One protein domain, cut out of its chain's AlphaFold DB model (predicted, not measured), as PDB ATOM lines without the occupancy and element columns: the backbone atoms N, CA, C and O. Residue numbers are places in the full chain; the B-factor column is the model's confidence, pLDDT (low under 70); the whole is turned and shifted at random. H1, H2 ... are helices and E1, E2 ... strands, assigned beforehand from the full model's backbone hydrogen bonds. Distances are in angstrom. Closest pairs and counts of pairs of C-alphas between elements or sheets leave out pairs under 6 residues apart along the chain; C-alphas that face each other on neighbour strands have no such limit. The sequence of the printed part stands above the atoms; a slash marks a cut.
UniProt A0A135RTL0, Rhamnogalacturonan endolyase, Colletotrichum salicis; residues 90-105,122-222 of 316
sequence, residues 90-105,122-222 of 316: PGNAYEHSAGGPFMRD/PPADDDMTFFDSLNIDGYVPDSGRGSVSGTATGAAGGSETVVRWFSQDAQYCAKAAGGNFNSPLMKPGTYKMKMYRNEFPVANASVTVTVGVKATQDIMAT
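What this domain is: This is residues 90 to 105 and 122 to 222 of the 316 residues of the protein "Rhamnogalacturonan endolyase" of Colletotrichum salicis (UniProt A0A135RTL0). Two sheets face to face make a sandwich: a twisted sheet of four strands, E3, E2, E5 and E6, and a smaller one of three, E4, E1 and E7. The one helix, H1, is a short turn beyond one end of the sandwich, far from both sheets. The printed part has 117 residues, with the named elements H1 and then E1 to E7 along the chain; the class is mostly strand, with 48 residues, under half, in named elements. The larger sheet is antiparallel in the order E3, E2, E5, E6; the smaller is mixed in the order E4, E1, E7. The whole is compact, with a radius of gyration of the C-alphas of 14.5 A, and only just elongated, spanning 46 by 30 by 25 A.

How they stand to each other: Begin with E5, residues 189 to 197, and E6, residues 200 to 209, an antiparallel hairpin in which you find N 193 and O 205 2.9 A apart. E6 bends by 64 degrees at residue 203. E2, residues 161 to 166, is antiparallel to E5, with N 164 and O 194 2.8 A apart. E3, residues 171 to 175, forms a hairpin with E2; look at N 165 and O 172, 2.8 A apart. In the other sheet, E1, residues 147 to 153, is parallel to E7, residues 214 to 216, with N 215 and O 147 2.8 A apart. E4, residues 180 to 182, is antiparallel to E1, with N 181 and O 150 3.0 A apart. The facing parts of the sheets are 9.4 A centre to centre, their strands at 34 degrees. Across them, the closest C-alphas of E1 and E6 are those of Ser 147 and Val 209, 6.4 A apart. H1, residues 129 to 133, is on neither sheet; its one O i to N i+4 pair is out of hydrogen-bond range, but both O i to N i+3 pairs are within it.

Where its parts are: Find C-alpha 189 at (30.967, -8.560, 82.440); from there E5 runs 25.4 A to C-alpha 197. E6 then covers 24.8 A, E1 19.4 A and E2 16.6 A. H1 begins at C-alpha 129, (30.106, 2.628, 100.890), and E7 ends at C-alpha 216, (45.149, -4.585, 81.781).

The domain as a whole: The two farthest C-alphas, those of Asn 135 and Gly 157, are 46.0 A apart. Residues 106 to 121 are not printed, and C-alphas 105 and 122 are 20.6 A apart across this cut. The link from H1 to E1 is long, with 13 residues. The mean pLDDT of the printed part is 90.9; residues 90 to 91 and 122 to 126 are under 70.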
ATOM      1  N   PRO A  90      28.143  10.178  91.747       66.50
ATOM      2  CA  PRO A  90      29.384   9.447  92.001       66.50
ATOM      3  C   PRO A  90      30.143   9.158  90.697       66.50
ATOM      4  O   PRO A  90      29.600   9.281  89.597       66.50
ATOM      5  N   GLY A  91      31.383   8.673  90.791       66.62
ATOM      6  CA  GLY A  91      32.180   8.280  89.617       66.62
ATOM      7  C   GLY A  91      31.509   7.248  88.684       66.62
ATOM      8  O   GLY A  91      31.907   7.110  87.527       66.62
ATOM      9  N   ASN A  92      30.468   6.547  89.151       76.81
ATOM     10  CA  ASN A  92      29.633   5.611  88.387       76.81
ATOM     11  C   ASN A  92      28.195   6.123  88.115       76.81
ATOM     12  O   ASN A  92      27.365   5.348  87.643       76.81
ATOM     13  N   ALA A  93      27.894   7.409  88.340       79.38
ATOM     14  CA  ALA A  93      26.546   7.992  88.226       79.38
ATOM     15  C   ALA A  93      25.860   7.734  86.879       79.38
ATOM     16  O   ALA A  93      24.646   7.568  86.801       79.38
ATOM     17  N   TYR A  94      26.651   7.701  85.808       90.06
ATOM     18  CA  TYR A  94      26.158   7.566  84.442       90.06
ATOM     19  C   TYR A  94      26.146   6.116  83.941       90.06
ATOM     20  O   TYR A  94      25.954   5.898  82.739       90.06
ATOM     21  N   GLU A  95      26.349   5.122  84.822       93.56
ATOM     22  CA  GLU A  95      26.508   3.727  84.396       93.56
ATOM     23  C   GLU A  95      25.261   3.149  83.728       93.56
ATOM     24  O   GLU A  95      25.391   2.367  82.792       93.56
ATOM     25  N   HIS A  96      24.072   3.601  84.129       91.94
ATOM     26  CA  HIS A  96      22.792   3.219  83.523       91.94
ATOM     27  C   HIS A  96      22.212   4.274  82.571       91.94
ATOM     28  O   HIS A  96      21.127   4.088  82.021       91.94
ATOM     29  N   SER A  97      22.923   5.383  82.345       92.69
ATOM     30  CA  SER A  97      22.542   6.355  81.321       92.69
ATOM     31  C   SER A  97      22.790   5.800  79.914       92.69
ATOM     32  O   SER A  97      23.528   4.836  79.712       92.69
ATOM     33  N   ALA A  98      22.193   6.442  78.912       91.38
ATOM     34  CA  ALA A  98      22.380   6.103  77.504       91.38
ATOM     35  C   ALA A  98      23.159   7.200  76.759       91.38
ATOM     36  O   ALA A  98      23.305   8.319  77.236       91.38
ATOM     37  N   GLY A  99      23.661   6.876  75.563       91.31
ATOM     38  CA  GLY A  99      24.304   7.842  74.657       91.31
ATOM     39  C   GLY A  99      25.828   7.967  74.791       91.31
ATOM     40  O   GLY A  99      26.482   8.424  73.857       91.31
ATOM     41  N   GLY A 100      26.427   7.449  75.866       94.12
ATOM     42  CA  GLY A 100      27.879   7.467  76.065       94.12
ATOM     43  C   GLY A 100      28.437   8.801  76.581       94.12
ATOM     44  O   GLY A 100      27.672   9.668  76.989       94.12
ATOM     45  N   PRO A 101      29.774   8.964  76.574       94.06
ATOM     46  CA  PRO A 101      30.472  10.048  77.280       94.06
ATOM     47  C   PRO A 101      30.202  11.453  76.731       94.06
ATOM     48  O   PRO A 101      30.488  12.434  77.406       94.06
ATOM     49  N   PHE A 102      29.677  11.552  75.510       94.94
ATOM     50  CA  PHE A 102      29.422  12.825  74.827       94.94
ATOM     51  C   PHE A 102      27.932  13.185  74.802       94.94
ATOM     52  O   PHE A 102      27.539  14.204  74.231       94.94
ATOM     53  N   MET A 103      27.085  12.342  75.408       94.06
ATOM     54  CA  MET A 103      25.675  12.659  75.587       94.06
ATOM     55  C   MET A 103      25.547  13.892  76.479       94.06
ATOM     56  O   MET A 103      26.233  14.026  77.490       94.06
ATOM     57  N   ARG A 104      24.642  14.790  76.099       90.44
ATOM     58  CA  ARG A 104      24.283  15.967  76.885       90.44
ATOM     59  C   ARG A 104      22.777  15.990  77.054       90.44
ATOM     60  O   ARG A 104      22.057  15.660  76.115       90.44
ATOM     61  N   ASP A 105      22.337  16.418  78.225       89.19
ATOM     62  CA  ASP A 105      20.926  16.563  78.559       89.19
ATOM     63  C   ASP A 105      20.695  17.891  79.296       89.19
ATOM     64  O   ASP A 105      21.622  18.684  79.495       89.19
ATOM     65  N   PRO A 122      30.056  18.834  96.045       50.44
ATOM     66  CA  PRO A 122      30.565  17.688  96.777       50.44
ATOM     67  C   PRO A 122      31.835  17.182  96.077       50.44
ATOM     68  O   PRO A 122      31.900  17.227  94.839       50.44
ATOM     69  N   PRO A 123      32.893  16.814  96.824       53.34
ATOM     70  CA  PRO A 123      34.045  16.148  96.235       53.34
ATOM     71  C   PRO A 123      33.579  15.053  95.267       53.34
ATOM     72  O   PRO A 123      32.630  14.331  95.553       53.34
ATOM     73  N   ALA A 124      34.246  14.912  94.119       52.72
ATOM     74  CA  ALA A 124      33.917  13.859  93.148       52.72
ATOM     75  C   ALA A 124      34.040  12.430  93.733       52.72
ATOM     76  O   ALA A 124      33.548  11.477  93.130       52.72
ATOM     77  N   ASP A 125      34.659  12.323  94.913       58.66
ATOM     78  CA  ASP A 125      34.981  11.112  95.658       58.66
ATOM     79  C   ASP A 125      34.270  11.090  97.025       58.66
ATOM     80  O   ASP A 125      34.900  10.855  98.059       58.66
ATOM     81  N   ASP A 126      32.970  11.394  97.070       66.56
ATOM     82  CA  ASP A 126      32.189  11.122  98.280       66.56
ATOM     83  C   ASP A 126      32.143   9.606  98.535       66.56
ATOM     84  O   ASP A 126      31.910   8.804  97.625       66.56
ATOM     85  N   ASP A 127      32.395   9.210  99.784       73.38
ATOM     86  CA  ASP A 127      32.337   7.815 100.211       73.38
ATOM     87  C   ASP A 127      30.886   7.316 100.176       73.38
ATOM     88  O   ASP A 127      30.058   7.666 101.020       73.38
ATOM     89  N   MET A 128      30.590   6.478  99.181       75.75
ATOM     90  CA  MET A 128      29.270   5.885  98.972       75.75
ATOM     91  C   MET A 128      29.135   4.483  99.571       75.75
ATOM     92  O   MET A 128      28.106   3.842  99.359       75.75
ATOM     93  N   THR A 129      30.124   3.993 100.328       81.25
ATOM     94  CA  THR A 129      30.106   2.628 100.890       81.25
ATOM     95  C   THR A 129      28.967   2.398 101.880       81.25
ATOM     96  O   THR A 129      28.574   1.261 102.123       81.25
ATOM     97  N   PHE A 130      28.347   3.454 102.416       79.62
ATOM     98  CA  PHE A 130      27.165   3.303 103.266       79.62
ATOM     99  C   PHE A 130      25.974   2.663 102.526       79.62
ATOM    100  O   PHE A 130      25.163   1.985 103.165       79.62
ATOM    101  N   PHE A 131      25.884   2.811 101.193       81.75
ATOM    102  CA  PHE A 131      24.859   2.146 100.375       81.75
ATOM    103  C   PHE A 131      24.944   0.617 100.456       81.75
ATOM    104  O   PHE A 131      23.908  -0.041 100.339       81.75
ATOM    105  N   ASP A 132      26.125   0.058 100.744       86.25
ATOM    106  CA  ASP A 132      26.338  -1.382 100.935       86.25
ATOM    107  C   ASP A 132      25.405  -1.961 102.012       86.25
ATOM    108  O   ASP A 132      25.014  -3.127 101.949       86.25
ATOM    109  N   SER A 133      25.014  -1.142 102.994       85.25
ATOM    110  CA  SER A 133      24.170  -1.544 104.124       85.25
ATOM    111  C   SER A 133      22.667  -1.316 103.912       85.25
ATOM    112  O   SER A 133      21.858  -1.795 104.707       85.25
ATOM    113  N   LEU A 134      22.275  -0.596 102.854       81.44
ATOM    114  CA  LEU A 134      20.898  -0.127 102.654       81.44
ATOM    115  C   LEU A 134      20.016  -1.085 101.837       81.44
ATOM    116  O   LEU A 134      18.827  -0.818 101.681       81.44
ATOM    117  N   ASN A 135      20.575  -2.196 101.336       83.06
ATOM    118  CA  ASN A 135      19.866  -3.191 100.518       83.06
ATOM    119  C   ASN A 135      19.078  -2.548  99.356       83.06
ATOM    120  O   ASN A 135      17.898  -2.828  99.149       83.06
ATOM    121  N   ILE A 136      19.731  -1.638  98.630       84.25
ATOM    122  CA  ILE A 136      19.138  -0.934  97.492       84.25
ATOM    123  C   ILE A 136      19.083  -1.868  96.282       84.25
ATOM    124  O   ILE A 136      20.109  -2.382  95.831       84.25
ATOM    125  N   ASP A 137      17.886  -2.058  95.726       83.75
ATOM    126  CA  ASP A 137      17.687  -2.899  94.546       83.75
ATOM    127  C   ASP A 137      18.551  -2.427  93.366       83.75
ATOM    128  O   ASP A 137      18.559  -1.256  92.986       83.75
ATOM    129  N   GLY A 138      19.300  -3.361  92.772       87.31
ATOM    130  CA  GLY A 138      20.187  -3.095  91.633       87.31
ATOM    131  C   GLY A 138      21.531  -2.441  91.984       87.31
ATOM    132  O   GLY A 138      22.379  -2.295  91.093       87.31
ATOM    133  N   TYR A 139      21.761  -2.087  93.254       89.94
ATOM    134  CA  TYR A 139      23.052  -1.588  93.718       89.94
ATOM    135  C   TYR A 139      24.105  -2.703  93.704       89.94
ATOM    136  O   TYR A 139      23.856  -3.836  94.113       89.94
ATOM    137  N   VAL A 140      25.301  -2.371  93.215       91.62
ATOM    138  CA  VAL A 140      26.468  -3.260  93.242       91.62
ATOM    139  C   VAL A 140      27.574  -2.523  93.992       91.62
ATOM    140  O   VAL A 140      28.028  -1.496  93.468       91.62
ATOM    141  N   PRO A 141      28.001  -3.023  95.167       90.94
ATOM    142  CA  PRO A 141      29.030  -2.382  95.977       90.94
ATOM    143  C   PRO A 141      30.392  -2.460  95.286       90.94
ATOM    144  O   PRO A 141      30.599  -3.274  94.379       90.94
ATOM    145  N   ASP A 142      31.351  -1.671  95.754       91.38
ATOM    146  CA  ASP A 142      32.716  -1.651  95.215       91.38
ATOM    147  C   ASP A 142      33.396  -3.025  95.286       91.38
ATOM    148  O   ASP A 142      34.076  -3.444  94.347       91.38
ATOM    149  N   SER A 143      33.126  -3.786  96.352       93.00
ATOM    150  CA  SER A 143      33.594  -5.169  96.522       93.00
ATOM    151  C   SER A 143      33.060  -6.138  95.456       93.00
ATOM    152  O   SER A 143      33.664  -7.183  95.219       93.00
ATOM    153  N   GLY A 144      31.957  -5.790  94.786       95.44
ATOM    154  CA  GLY A 144      31.349  -6.542  93.689       95.44
ATOM    155  C   GLY A 144      31.821  -6.116  92.296       95.44
ATOM    156  O   GLY A 144      31.255  -6.574  91.303       95.44
ATOM    157  N   ARG A 145      32.820  -5.231  92.193       96.88
ATOM    158  CA  ARG A 145      33.265  -4.610  90.934       96.88
ATOM    159  C   ARG A 145      34.707  -4.970  90.583       96.88
ATOM    160  O   ARG A 145      35.470  -5.467  91.407       96.88
ATOM    161  N   GLY A 146      35.069  -4.739  89.326       98.00
ATOM    162  CA  GLY A 146      36.449  -4.774  88.831       98.00
ATOM    163  C   GLY A 146      36.822  -3.455  88.158       98.00
ATOM    164  O   GLY A 146      36.063  -2.489  88.195       98.00
ATOM    165  N   SER A 147      37.985  -3.391  87.517       98.06
ATOM    166  CA  SER A 147      38.400  -2.215  86.737       98.06
ATOM    167  C   SER A 147      39.288  -2.600  85.558       98.06
ATOM    168  O   SER A 147      39.756  -3.735  85.460       98.06
ATOM    169  N   VAL A 148      39.518  -1.651  84.654       98.62
ATOM    170  CA  VAL A 148      40.419  -1.776  83.507       98.62
ATOM    171  C   VAL A 148      41.412  -0.619  83.525       98.62
ATOM    172  O   VAL A 148      41.036   0.536  83.719       98.62
ATOM    173  N   SER A 149      42.684  -0.903  83.274       98.44
ATOM    174  CA  SER A 149      43.705   0.112  83.001       98.44
ATOM    175  C   SER A 149      44.515  -0.233  81.764       98.44
ATOM    176  O   SER A 149      44.558  -1.387  81.346       98.44
ATOM    177  N   GLY A 150      45.197   0.756  81.207       98.19
ATOM    178  CA  GLY A 150      46.090   0.549  80.077       98.19
ATOM    179  C   GLY A 150      46.597   1.866  79.517       98.19
ATOM    180  O   GLY A 150      46.489   2.924  80.149       98.19
ATOM    181  N   THR A 151      47.148   1.787  78.315       97.62
ATOM    182  CA  THR A 151      47.614   2.928  77.537       97.62
ATOM    183  C   THR A 151      46.851   3.028  76.216       97.62
ATOM    184  O   THR A 151      46.640   2.043  75.511       97.62
ATOM    185  N   ALA A 152      46.402   4.240  75.902       96.75
ATOM    186  CA  ALA A 152      45.809   4.642  74.643       96.75
ATOM    187  C   ALA A 152      46.890   5.301  73.778       96.75
ATOM    188  O   ALA A 152      47.486   6.301  74.184       96.75
ATOM    189  N   THR A 153      47.159   4.752  72.594       94.69
ATOM    190  CA  THR A 153      48.218   5.240  71.695       94.69
ATOM    191  C   THR A 153      47.680   5.590  70.309       94.69
ATOM    192  O   THR A 153      46.614   5.140  69.892       94.69
ATOM    193  N   GLY A 154      48.407   6.439  69.579       90.00
ATOM    194  CA  GLY A 154      48.036   6.840  68.217       90.00
ATOM    195  C   GLY A 154      46.911   7.877  68.126       90.00
ATOM    196  O   GLY A 154      46.518   8.237  67.021       90.00
ATOM    197  N   ALA A 155      46.411   8.407  69.249       83.12
ATOM    198  CA  ALA A 155      45.668   9.665  69.208       83.12
ATOM    199  C   ALA A 155      46.618  10.790  68.775       83.12
ATOM    200  O   ALA A 155      47.740  10.883  69.279       83.12
ATOM    201  N   ALA A 156      46.178  11.635  67.844       75.56
ATOM    202  CA  ALA A 156      46.942  12.806  67.433       75.56
ATOM    203  C   ALA A 156      47.241  13.696  68.654       75.56
ATOM    204  O   ALA A 156      46.388  13.888  69.524       75.56
ATOM    205  N   GLY A 157      48.470  14.212  68.736       70.69
ATOM    206  CA  GLY A 157      48.891  15.052  69.856       70.69
ATOM    207  C   GLY A 157      48.035  16.317  69.967       70.69
ATOM    208  O   GLY A 157      47.776  16.976  68.965       70.69
ATOM    209  N   GLY A 158      47.617  16.662  71.188       75.06
ATOM    210  CA  GLY A 158      46.820  17.861  71.479       75.06
ATOM    211  C   GLY A 158      45.303  17.644  71.559       75.06
ATOM    212  O   GLY A 158      44.616  18.511  72.089       75.06
ATOM    213  N   SER A 159      44.782  16.498  71.113       82.31
ATOM    214  CA  SER A 159      43.361  16.149  71.260       82.31
ATOM    215  C   SER A 159      43.062  15.473  72.603       82.31
ATOM    216  O   SER A 159      43.895  14.746  73.154       82.31
ATOM    217  N   GLU A 160      41.840  15.641  73.113       91.69
ATOM    218  CA  GLU A 160      41.376  14.863  74.260       91.69
ATOM    219  C   GLU A 160      41.185  13.400  73.839       91.69
ATOM    220  O   GLU A 160      40.553  13.108  72.827       91.69
ATOM    221  N   THR A 161      41.738  12.464  74.609       95.31
ATOM    222  CA  THR A 161      41.544  11.032  74.363       95.31
ATOM    223  C   THR A 161      40.593  10.460  75.400       95.31
ATOM    224  O   THR A 161      40.865  10.542  76.600       95.31
ATOM    225  N   VAL A 162      39.500   9.849  74.947       96.69
ATOM    226  CA  VAL A 162      38.498   9.214  75.816       96.69
ATOM    227  C   VAL A 162      38.414   7.730  75.503       96.69
ATOM    228  O   VAL A 162      38.299   7.328  74.347       96.69
ATOM    229  N   VAL A 163      38.431   6.902  76.543       98.00
ATOM    230  CA  VAL A 163      38.157   5.468  76.447       98.00
ATOM    231  C   VAL A 163      36.783   5.203  77.039       98.00
ATOM    232  O   VAL A 163      36.473   5.651  78.141       98.00
ATOM    233  N   ARG A 164      35.942   4.487  76.293       98.00
ATOM    234  CA  ARG A 164      34.591   4.091  76.691       98.00
ATOM    235  C   ARG A 164      34.493   2.578  76.764       98.00
ATOM    236  O   ARG A 164      34.885   1.897  75.820       98.00
ATOM    237  N   TRP A 165      33.842   2.080  77.802       98.56
ATOM    238  CA  TRP A 165      33.410   0.694  77.929       98.56
ATOM    239  C   TRP A 165      31.891   0.651  77.961       98.56
ATOM    240  O   TRP A 165      31.275   1.439  78.671       98.56
ATOM    241  N   PHE A 166      31.256  -0.222  77.185       98.31
ATOM    242  CA  PHE A 166      29.799  -0.344  77.219       98.31
ATOM    243  C   PHE A 166      29.316  -1.756  76.881       98.31
ATOM    244  O   PHE A 166      29.894  -2.449  76.037       98.31
ATOM    245  N   SER A 167      28.244  -2.160  77.553       97.00
ATOM    246  CA  SER A 167      27.455  -3.365  77.303       97.00
ATOM    247  C   SER A 167      25.982  -2.969  77.110       97.00
ATOM    248  O   SER A 167      25.678  -1.797  76.882       97.00
ATOM    249  N   GLN A 168      25.068  -3.941  77.142       94.50
ATOM    250  CA  GLN A 168      23.633  -3.655  77.212       94.50
ATOM    251  C   GLN A 168      23.225  -3.098  78.586       94.50
ATOM    252  O   GLN A 168      22.269  -2.333  78.665       94.50
ATOM    253  N   ASP A 169      23.958  -3.462  79.639       92.88
ATOM    254  CA  ASP A 169      23.551  -3.230  81.027       92.88
ATOM    255  C   ASP A 169      24.215  -2.003  81.650       92.88
ATOM    256  O   ASP A 169      23.659  -1.408  82.574       92.88
ATOM    257  N   ALA A 170      25.412  -1.633  81.176       96.50
ATOM    258  CA  ALA A 170      26.159  -0.513  81.733       96.50
ATOM    259  C   ALA A 170      27.106   0.173  80.736       96.50
ATOM    260  O   ALA A 170      27.589  -0.437  79.775       96.50
ATOM    261  N   GLN A 171      27.433   1.438  81.012       97.75
ATOM    262  CA  GLN A 171      28.453   2.212  80.306       97.75
ATOM    263  C   GLN A 171      29.415   2.931  81.259       97.75
ATOM    264  O   GLN A 171      29.032   3.424  82.308       97.75
ATOM    265  N   TYR A 172      30.676   3.046  80.859       97.62
ATOM    266  CA  TYR A 172      31.727   3.718  81.615       97.62
ATOM    267  C   TYR A 172      32.641   4.474  80.661       97.62
ATOM    268  O   TYR A 172      32.772   4.110  79.486       97.62
ATOM    269  N   CYS A 173      33.313   5.502  81.159       96.81
ATOM    270  CA  CYS A 173      34.329   6.209  80.398       96.81
ATOM    271  C   CYS A 173      35.410   6.791  81.299       96.81
ATOM    272  O   CYS A 173      35.171   7.064  82.472       96.81
ATOM    273  N   ALA A 174      36.584   7.012  80.721       95.75
ATOM    274  CA  ALA A 174      37.680   7.724  81.352       95.75
ATOM    275  C   ALA A 174      38.485   8.491  80.301       95.75
ATOM    276  O   ALA A 174      38.591   8.062  79.149       95.75
ATOM    277  N   LYS A 175      39.081   9.613  80.709       95.06
ATOM    278  CA  LYS A 175      40.084  10.309  79.898       95.06
ATOM    279  C   LYS A 175      41.421   9.570  79.996       95.06
ATOM    280  O   LYS A 175      41.777   9.083  81.068       95.06
ATOM    281  N   ALA A 176      42.158   9.511  78.892       95.06
ATOM    282  CA  ALA A 176      43.520   8.995  78.860       95.06
ATOM    283  C   ALA A 176      44.519  10.157  78.995       95.06
ATOM    284  O   ALA A 176      44.833  10.846  78.025       95.06
ATOM    285  N   ALA A 177      44.999  10.400  80.213       90.88
ATOM    286  CA  ALA A 177      45.951  11.466  80.510       90.88
ATOM    287  C   ALA A 177      47.379  11.004  80.186       90.88
ATOM    288  O   ALA A 177      47.859  10.017  80.740       90.88
ATOM    289  N   GLY A 178      48.055  11.694  79.260       88.62
ATOM    290  CA  GLY A 178      49.378  11.268  78.783       88.62
ATOM    291  C   GLY A 178      49.371   9.884  78.119       88.62
ATOM    292  O   GLY A 178      50.396   9.215  78.097       88.62
ATOM    293  N   GLY A 179      48.209   9.440  77.623       92.06
ATOM    294  CA  GLY A 179      47.982   8.092  77.101       92.06
ATOM    295  C   GLY A 179      47.497   7.093  78.154       92.06
ATOM    296  O   GLY A 179      46.809   6.143  77.806       92.06
ATOM    297  N   ASN A 180      47.749   7.298  79.443       96.44
ATOM    298  CA  ASN A 180      47.339   6.351  80.481       96.44
ATOM    299  C   ASN A 180      45.878   6.565  80.886       96.44
ATOM    300  O   ASN A 180      45.451   7.694  81.126       96.44
ATOM    301  N   PHE A 181      45.121   5.481  81.044       97.00
ATOM    302  CA  PHE A 181      43.756   5.531  81.567       97.00
ATOM    303  C   PHE A 181      43.525   4.495  82.668       97.00
ATOM    304  O   PHE A 181      44.140   3.427  82.704       97.00
ATOM    305  N   ASN A 182      42.577   4.815  83.546       96.94
ATOM    306  CA  ASN A 182      41.974   3.893  84.500       96.94
ATOM    307  C   ASN A 182      40.457   4.059  84.388       96.94
ATOM    308  O   ASN A 182      39.968   5.188  84.402       96.94
ATOM    309  N   SER A 183      39.721   2.961  84.246       97.12
ATOM    310  CA  SER A 183      38.263   2.998  84.310       97.12
ATOM    311  C   SER A 183      37.793   3.336  85.733       97.12
ATOM    312  O   SER A 183      38.514   3.057  86.696       97.12
ATOM    313  N   PRO A 184      36.551   3.825  85.895       95.12
ATOM    314  CA  PRO A 184      35.820   3.694  87.156       95.12
ATOM    315  C   PRO A 184      35.690   2.220  87.586       95.12
ATOM    316  O   PRO A 184      36.033   1.308  86.825       95.12
ATOM    317  N   LEU A 185      35.144   1.967  88.779       94.62
ATOM    318  CA  LEU A 185      34.756   0.616  89.187       94.62
ATOM    319  C   LEU A 185      33.563   0.123  88.355       94.62
ATOM    320  O   LEU A 185      32.465   0.685  88.378       94.62
ATOM    321  N   MET A 186      33.784  -0.958  87.620       97.06
ATOM    322  CA  MET A 186      32.860  -1.508  86.636       97.06
ATOM    323  C   MET A 186      32.184  -2.766  87.174       97.06
ATOM    324  O   MET A 186      32.826  -3.598  87.822       97.06
ATOM    325  N   LYS A 187      30.899  -2.945  86.852       97.25
ATOM    326  CA  LYS A 187      30.220  -4.231  87.057       97.25
ATOM    327  C   LYS A 187      30.970  -5.340  86.289       97.25
ATOM    328  O   LYS A 187      31.547  -5.071  85.233       97.25
ATOM    329  N   PRO A 188      31.020  -6.577  86.810       98.00
ATOM    330  CA  PRO A 188      31.642  -7.685  86.098       98.00
ATOM    331  C   PRO A 188      30.865  -7.984  84.813       98.00
ATOM    332  O   PRO A 188      29.638  -7.920  84.782       98.00
ATOM    333  N   GLY A 189      31.578  -8.324  83.744       98.00
ATOM    334  CA  GLY A 189      30.967  -8.560  82.440       98.00
ATOM    335  C   GLY A 189      31.929  -8.336  81.283       98.00
ATOM    336  O   GLY A 189      33.075  -7.935  81.470       98.00
ATOM    337  N   THR A 190      31.460  -8.603  80.066       98.38
ATOM    338  CA  THR A 190      32.227  -8.324  78.844       98.38
ATOM    339  C   THR A 190      31.732  -7.036  78.205       98.38
ATOM    340  O   THR A 190      30.543  -6.879  77.929       98.38
ATOM    341  N   TYR A 191      32.661  -6.123  77.943       98.69
ATOM    342  CA  TYR A 191      32.390  -4.793  77.419       98.69
ATOM    343  C   TYR A 191      32.978  -4.630  76.022       98.69
ATOM    344  O   TYR A 191      34.068  -5.122  75.708       98.69
ATOM    345  N   LYS A 192      32.270  -3.873  75.179       98.56
ATOM    346  CA  LYS A 192      32.880  -3.233  74.015       98.56
ATOM    347  C   LYS A 192      33.701  -2.058  74.518       98.56
ATOM    348  O   LYS A 192      33.182  -1.222  75.253       98.56
ATOM    349  N   MET A 193      34.956  -1.991  74.101       98.50
ATOM    350  CA  MET A 193      35.872  -0.909  74.430       98.50
ATOM    351  C   MET A 193      36.091  -0.059  73.179       98.50
ATOM    352  O   MET A 193      36.362  -0.593  72.105       98.50
ATOM    353  N   LYS A 194      35.935   1.258  73.288       97.88
ATOM    354  CA  LYS A 194      36.160   2.205  72.192       97.88
ATOM    355  C   LYS A 194      37.080   3.322  72.642       97.88
ATOM    356  O   LYS A 194      36.902   3.848  73.736       97.88
ATOM    357  N   MET A 195      38.012   3.697  71.780       96.88
ATOM    358  CA  MET A 195      38.847   4.882  71.954       96.88
ATOM    359  C   MET A 195      38.340   5.985  71.035       96.88
ATOM    360  O   MET A 195      37.980   5.719  69.885       96.88
ATOM    361  N   TYR A 196      38.349   7.211  71.540       95.81
ATOM    362  CA  TYR A 196      37.942   8.405  70.820       95.81
ATOM    363  C   TYR A 196      39.052   9.452  70.851       95.81
ATOM    364  O   TYR A 196      39.699   9.633  71.884       95.81
ATOM    365  N   ARG A 197      39.233  10.142  69.721       92.62
ATOM    366  CA  ARG A 197      39.951  11.415  69.611       92.62
ATOM    367  C   ARG A 197      38.893  12.514  69.593       92.62
ATOM    368  O   ARG A 197      38.097  12.566  68.657       92.62
ATOM    369  N   ASN A 198      38.854  13.342  70.633       92.56
ATOM    370  CA  ASN A 198      37.704  14.183  70.966       92.56
ATOM    371  C   ASN A 198      36.426  13.315  70.990       92.56
ATOM    372  O   ASN A 198      36.324  12.418  71.826       92.56
ATOM    373  N   GLU A 199      35.498  13.495  70.046       94.94
ATOM    374  CA  GLU A 199      34.280  12.674  69.925       94.94
ATOM    375  C   GLU A 199      34.333  11.668  68.759       94.94
ATOM    376  O   GLU A 199      33.405  10.878  68.558       94.94
ATOM    377  N   PHE A 200      35.422  11.653  67.984       93.44
ATOM    378  CA  PHE A 200      35.572  10.771  66.830       93.44
ATOM    379  C   PHE A 200      36.109   9.390  67.239       93.44
ATOM    380  O   PHE A 200      37.161   9.316  67.872       93.44
ATOM    381  N   PRO A 201      35.430   8.274  66.907       94.19
ATOM    382  CA  PRO A 201      35.891   6.936  67.271       94.19
ATOM    383  C   PRO A 201      37.086   6.499  66.414       94.19
ATOM    384  O   PRO A 201      36.977   6.423  65.193       94.19
ATOM    385  N   VAL A 202      38.191   6.125  67.061       95.00
ATOM    386  CA  VAL A 202      39.470   5.803  66.390       95.00
ATOM    387  C   VAL A 202      39.924   4.355  66.584       95.00
ATOM    388  O   VAL A 202      40.754   3.847  65.826       95.00
ATOM    389  N   ALA A 203      39.374   3.659  67.581       96.81
ATOM    390  CA  ALA A 203      39.672   2.251  67.826       96.81
ATOM    391  C   ALA A 203      38.505   1.515  68.486       96.81
ATOM    392  O   ALA A 203      37.669   2.111  69.171       96.81
ATOM    393  N   ASN A 204      38.487   0.195  68.304       97.19
ATOM    394  CA  ASN A 204      37.535  -0.717  68.927       97.19
ATOM    395  C   ASN A 204      38.286  -1.938  69.473       97.19
ATOM    396  O   ASN A 204      39.187  -2.453  68.819       97.19
ATOM    397  N   ALA A 205      37.867  -2.423  70.635       98.06
ATOM    398  CA  ALA A 205      38.342  -3.644  71.270       98.06
ATOM    399  C   ALA A 205      37.210  -4.275  72.103       98.06
ATOM    400  O   ALA A 205      36.074  -3.785  72.129       98.06
ATOM    401  N   SER A 206      37.512  -5.363  72.804       98.06
ATOM    402  CA  SER A 206      36.640  -5.942  73.824       98.06
ATOM    403  C   SER A 206      37.469  -6.334  75.040       98.06
ATOM    404  O   SER A 206      38.630  -6.706  74.892       98.06
ATOM    405  N   VAL A 207      36.886  -6.217  76.230       98.56
ATOM    406  CA  VAL A 207      37.543  -6.556  77.496       98.56
ATOM    407  C   VAL A 207      36.534  -7.180  78.453       98.56
ATOM    408  O   VAL A 207      35.369  -6.775  78.486       98.56
ATOM    409  N   THR A 208      36.981  -8.157  79.235       98.38
ATOM    410  CA  THR A 208      36.193  -8.768  80.307       98.38
ATOM    411  C   THR A 208      36.647  -8.212  81.652       98.38
ATOM    412  O   THR A 208      37.835  -8.205  81.961       98.38
ATOM    413  N   VAL A 209      35.688  -7.753  82.450       98.62
ATOM    414  CA  VAL A 209      35.884  -7.303  83.827       98.62
ATOM    415  C   VAL A 209      35.452  -8.413  84.774       98.62
ATOM    416  O   VAL A 209      34.357  -8.966  84.645       98.62
ATOM    417  N   THR A 210      36.305  -8.718  85.746       98.38
ATOM    418  CA  THR A 210      36.048  -9.693  86.809       98.38
ATOM    419  C   THR A 210      36.105  -8.995  88.164       98.38
ATOM    420  O   THR A 210      36.885  -8.063  88.351       98.38
ATOM    421  N   VAL A 211      35.270  -9.444  89.101       98.25
ATOM    422  CA  VAL A 211      35.199  -8.902  90.465       98.25
ATOM    423  C   VAL A 211      36.574  -8.935  91.136       98.25
ATOM    424  O   VAL A 211      37.271  -9.946  91.063       98.25
ATOM    425  N   GLY A 212      36.968  -7.827  91.765       97.62
ATOM    426  CA  GLY A 212      38.238  -7.676  92.479       97.62
ATOM    427  C   GLY A 212      39.481  -7.611  91.584       97.62
ATOM    428  O   GLY A 212      40.590  -7.479  92.096       97.62
ATOM    429  N   VAL A 213      39.327  -7.690  90.256       98.12
ATOM    430  CA  VAL A 213      40.447  -7.700  89.310       98.12
ATOM    431  C   VAL A 213      40.568  -6.350  88.608       98.12
ATOM    432  O   VAL A 213      39.602  -5.821  88.055       98.12
ATOM    433  N   LYS A 214      41.796  -5.824  88.576       98.12
ATOM    434  CA  LYS A 214      42.201  -4.730  87.689       98.12
ATOM    435  C   LYS A 214      42.794  -5.317  86.409       98.12
ATOM    436  O   LYS A 214      43.969  -5.678  86.367       98.12
ATOM    437  N   ALA A 215      41.967  -5.465  85.381       98.00
ATOM    438  CA  ALA A 215      42.398  -5.964  84.082       98.00
ATOM    439  C   ALA A 215      43.317  -4.945  83.388       98.00
ATOM    440  O   ALA A 215      43.130  -3.735  83.515       98.00
ATOM    441  N   THR A 216      44.299  -5.433  82.629       98.38
ATOM    442  CA  THR A 216      45.149  -4.585  81.781       98.38
ATOM    443  C   THR A 216      44.785  -4.803  80.320       98.38
ATOM    444  O   THR A 216      44.802  -5.940  79.856       98.38
ATOM    445  N   GLN A 217      44.443  -3.732  79.608       98.31
ATOM    446  CA  GLN A 217      44.112  -3.777  78.186       98.31
ATOM    447  C   GLN A 217      44.497  -2.455  77.527       98.31
ATOM    448  O   GLN A 217      43.818  -1.454  77.732       98.31
ATOM    449  N   ASP A 218      45.539  -2.462  76.702       98.38
ATOM    450  CA  ASP A 218      45.909  -1.308  75.881       98.38
ATOM    451  C   ASP A 218      44.991  -1.176  74.660       98.38
ATOM    452  O   ASP A 218      44.334  -2.139  74.239       98.38
ATOM    453  N   ILE A 219      44.944   0.023  74.079       98.12
ATOM    454  CA  ILE A 219      44.175   0.313  72.866       98.12
ATOM    455  C   ILE A 219      44.932   1.303  71.974       98.12
ATOM    456  O   ILE A 219      45.531   2.259  72.454       98.12
ATOM    457  N   MET A 220      44.917   1.078  70.662       95.94
ATOM    458  CA  MET A 220      45.643   1.901  69.691       95.94
ATOM    459  C   MET A 220      44.701   2.357  68.583       95.94
ATOM    460  O   MET A 220      43.887   1.563  68.112       95.94
ATOM    461  N   ALA A 221      44.824   3.615  68.153       94.31
ATOM    462  CA  ALA A 221      44.118   4.130  66.986       94.31
ATOM    463  C   ALA A 221      44.416   3.282  65.734       94.31
ATOM    464  O   ALA A 221      45.553   2.888  65.481       94.31
ATOM    465  N   THR A 222      43.375   2.998  64.952       91.56
ATOM    466  CA  THR A 222      43.434   2.124  63.760       91.56
ATOM    467  C   THR A 222      43.042   2.846  62.473       91.56
ATOM    468  O   THR A 222      42.868   2.219  61.429       91.56
TER     469      THR A 222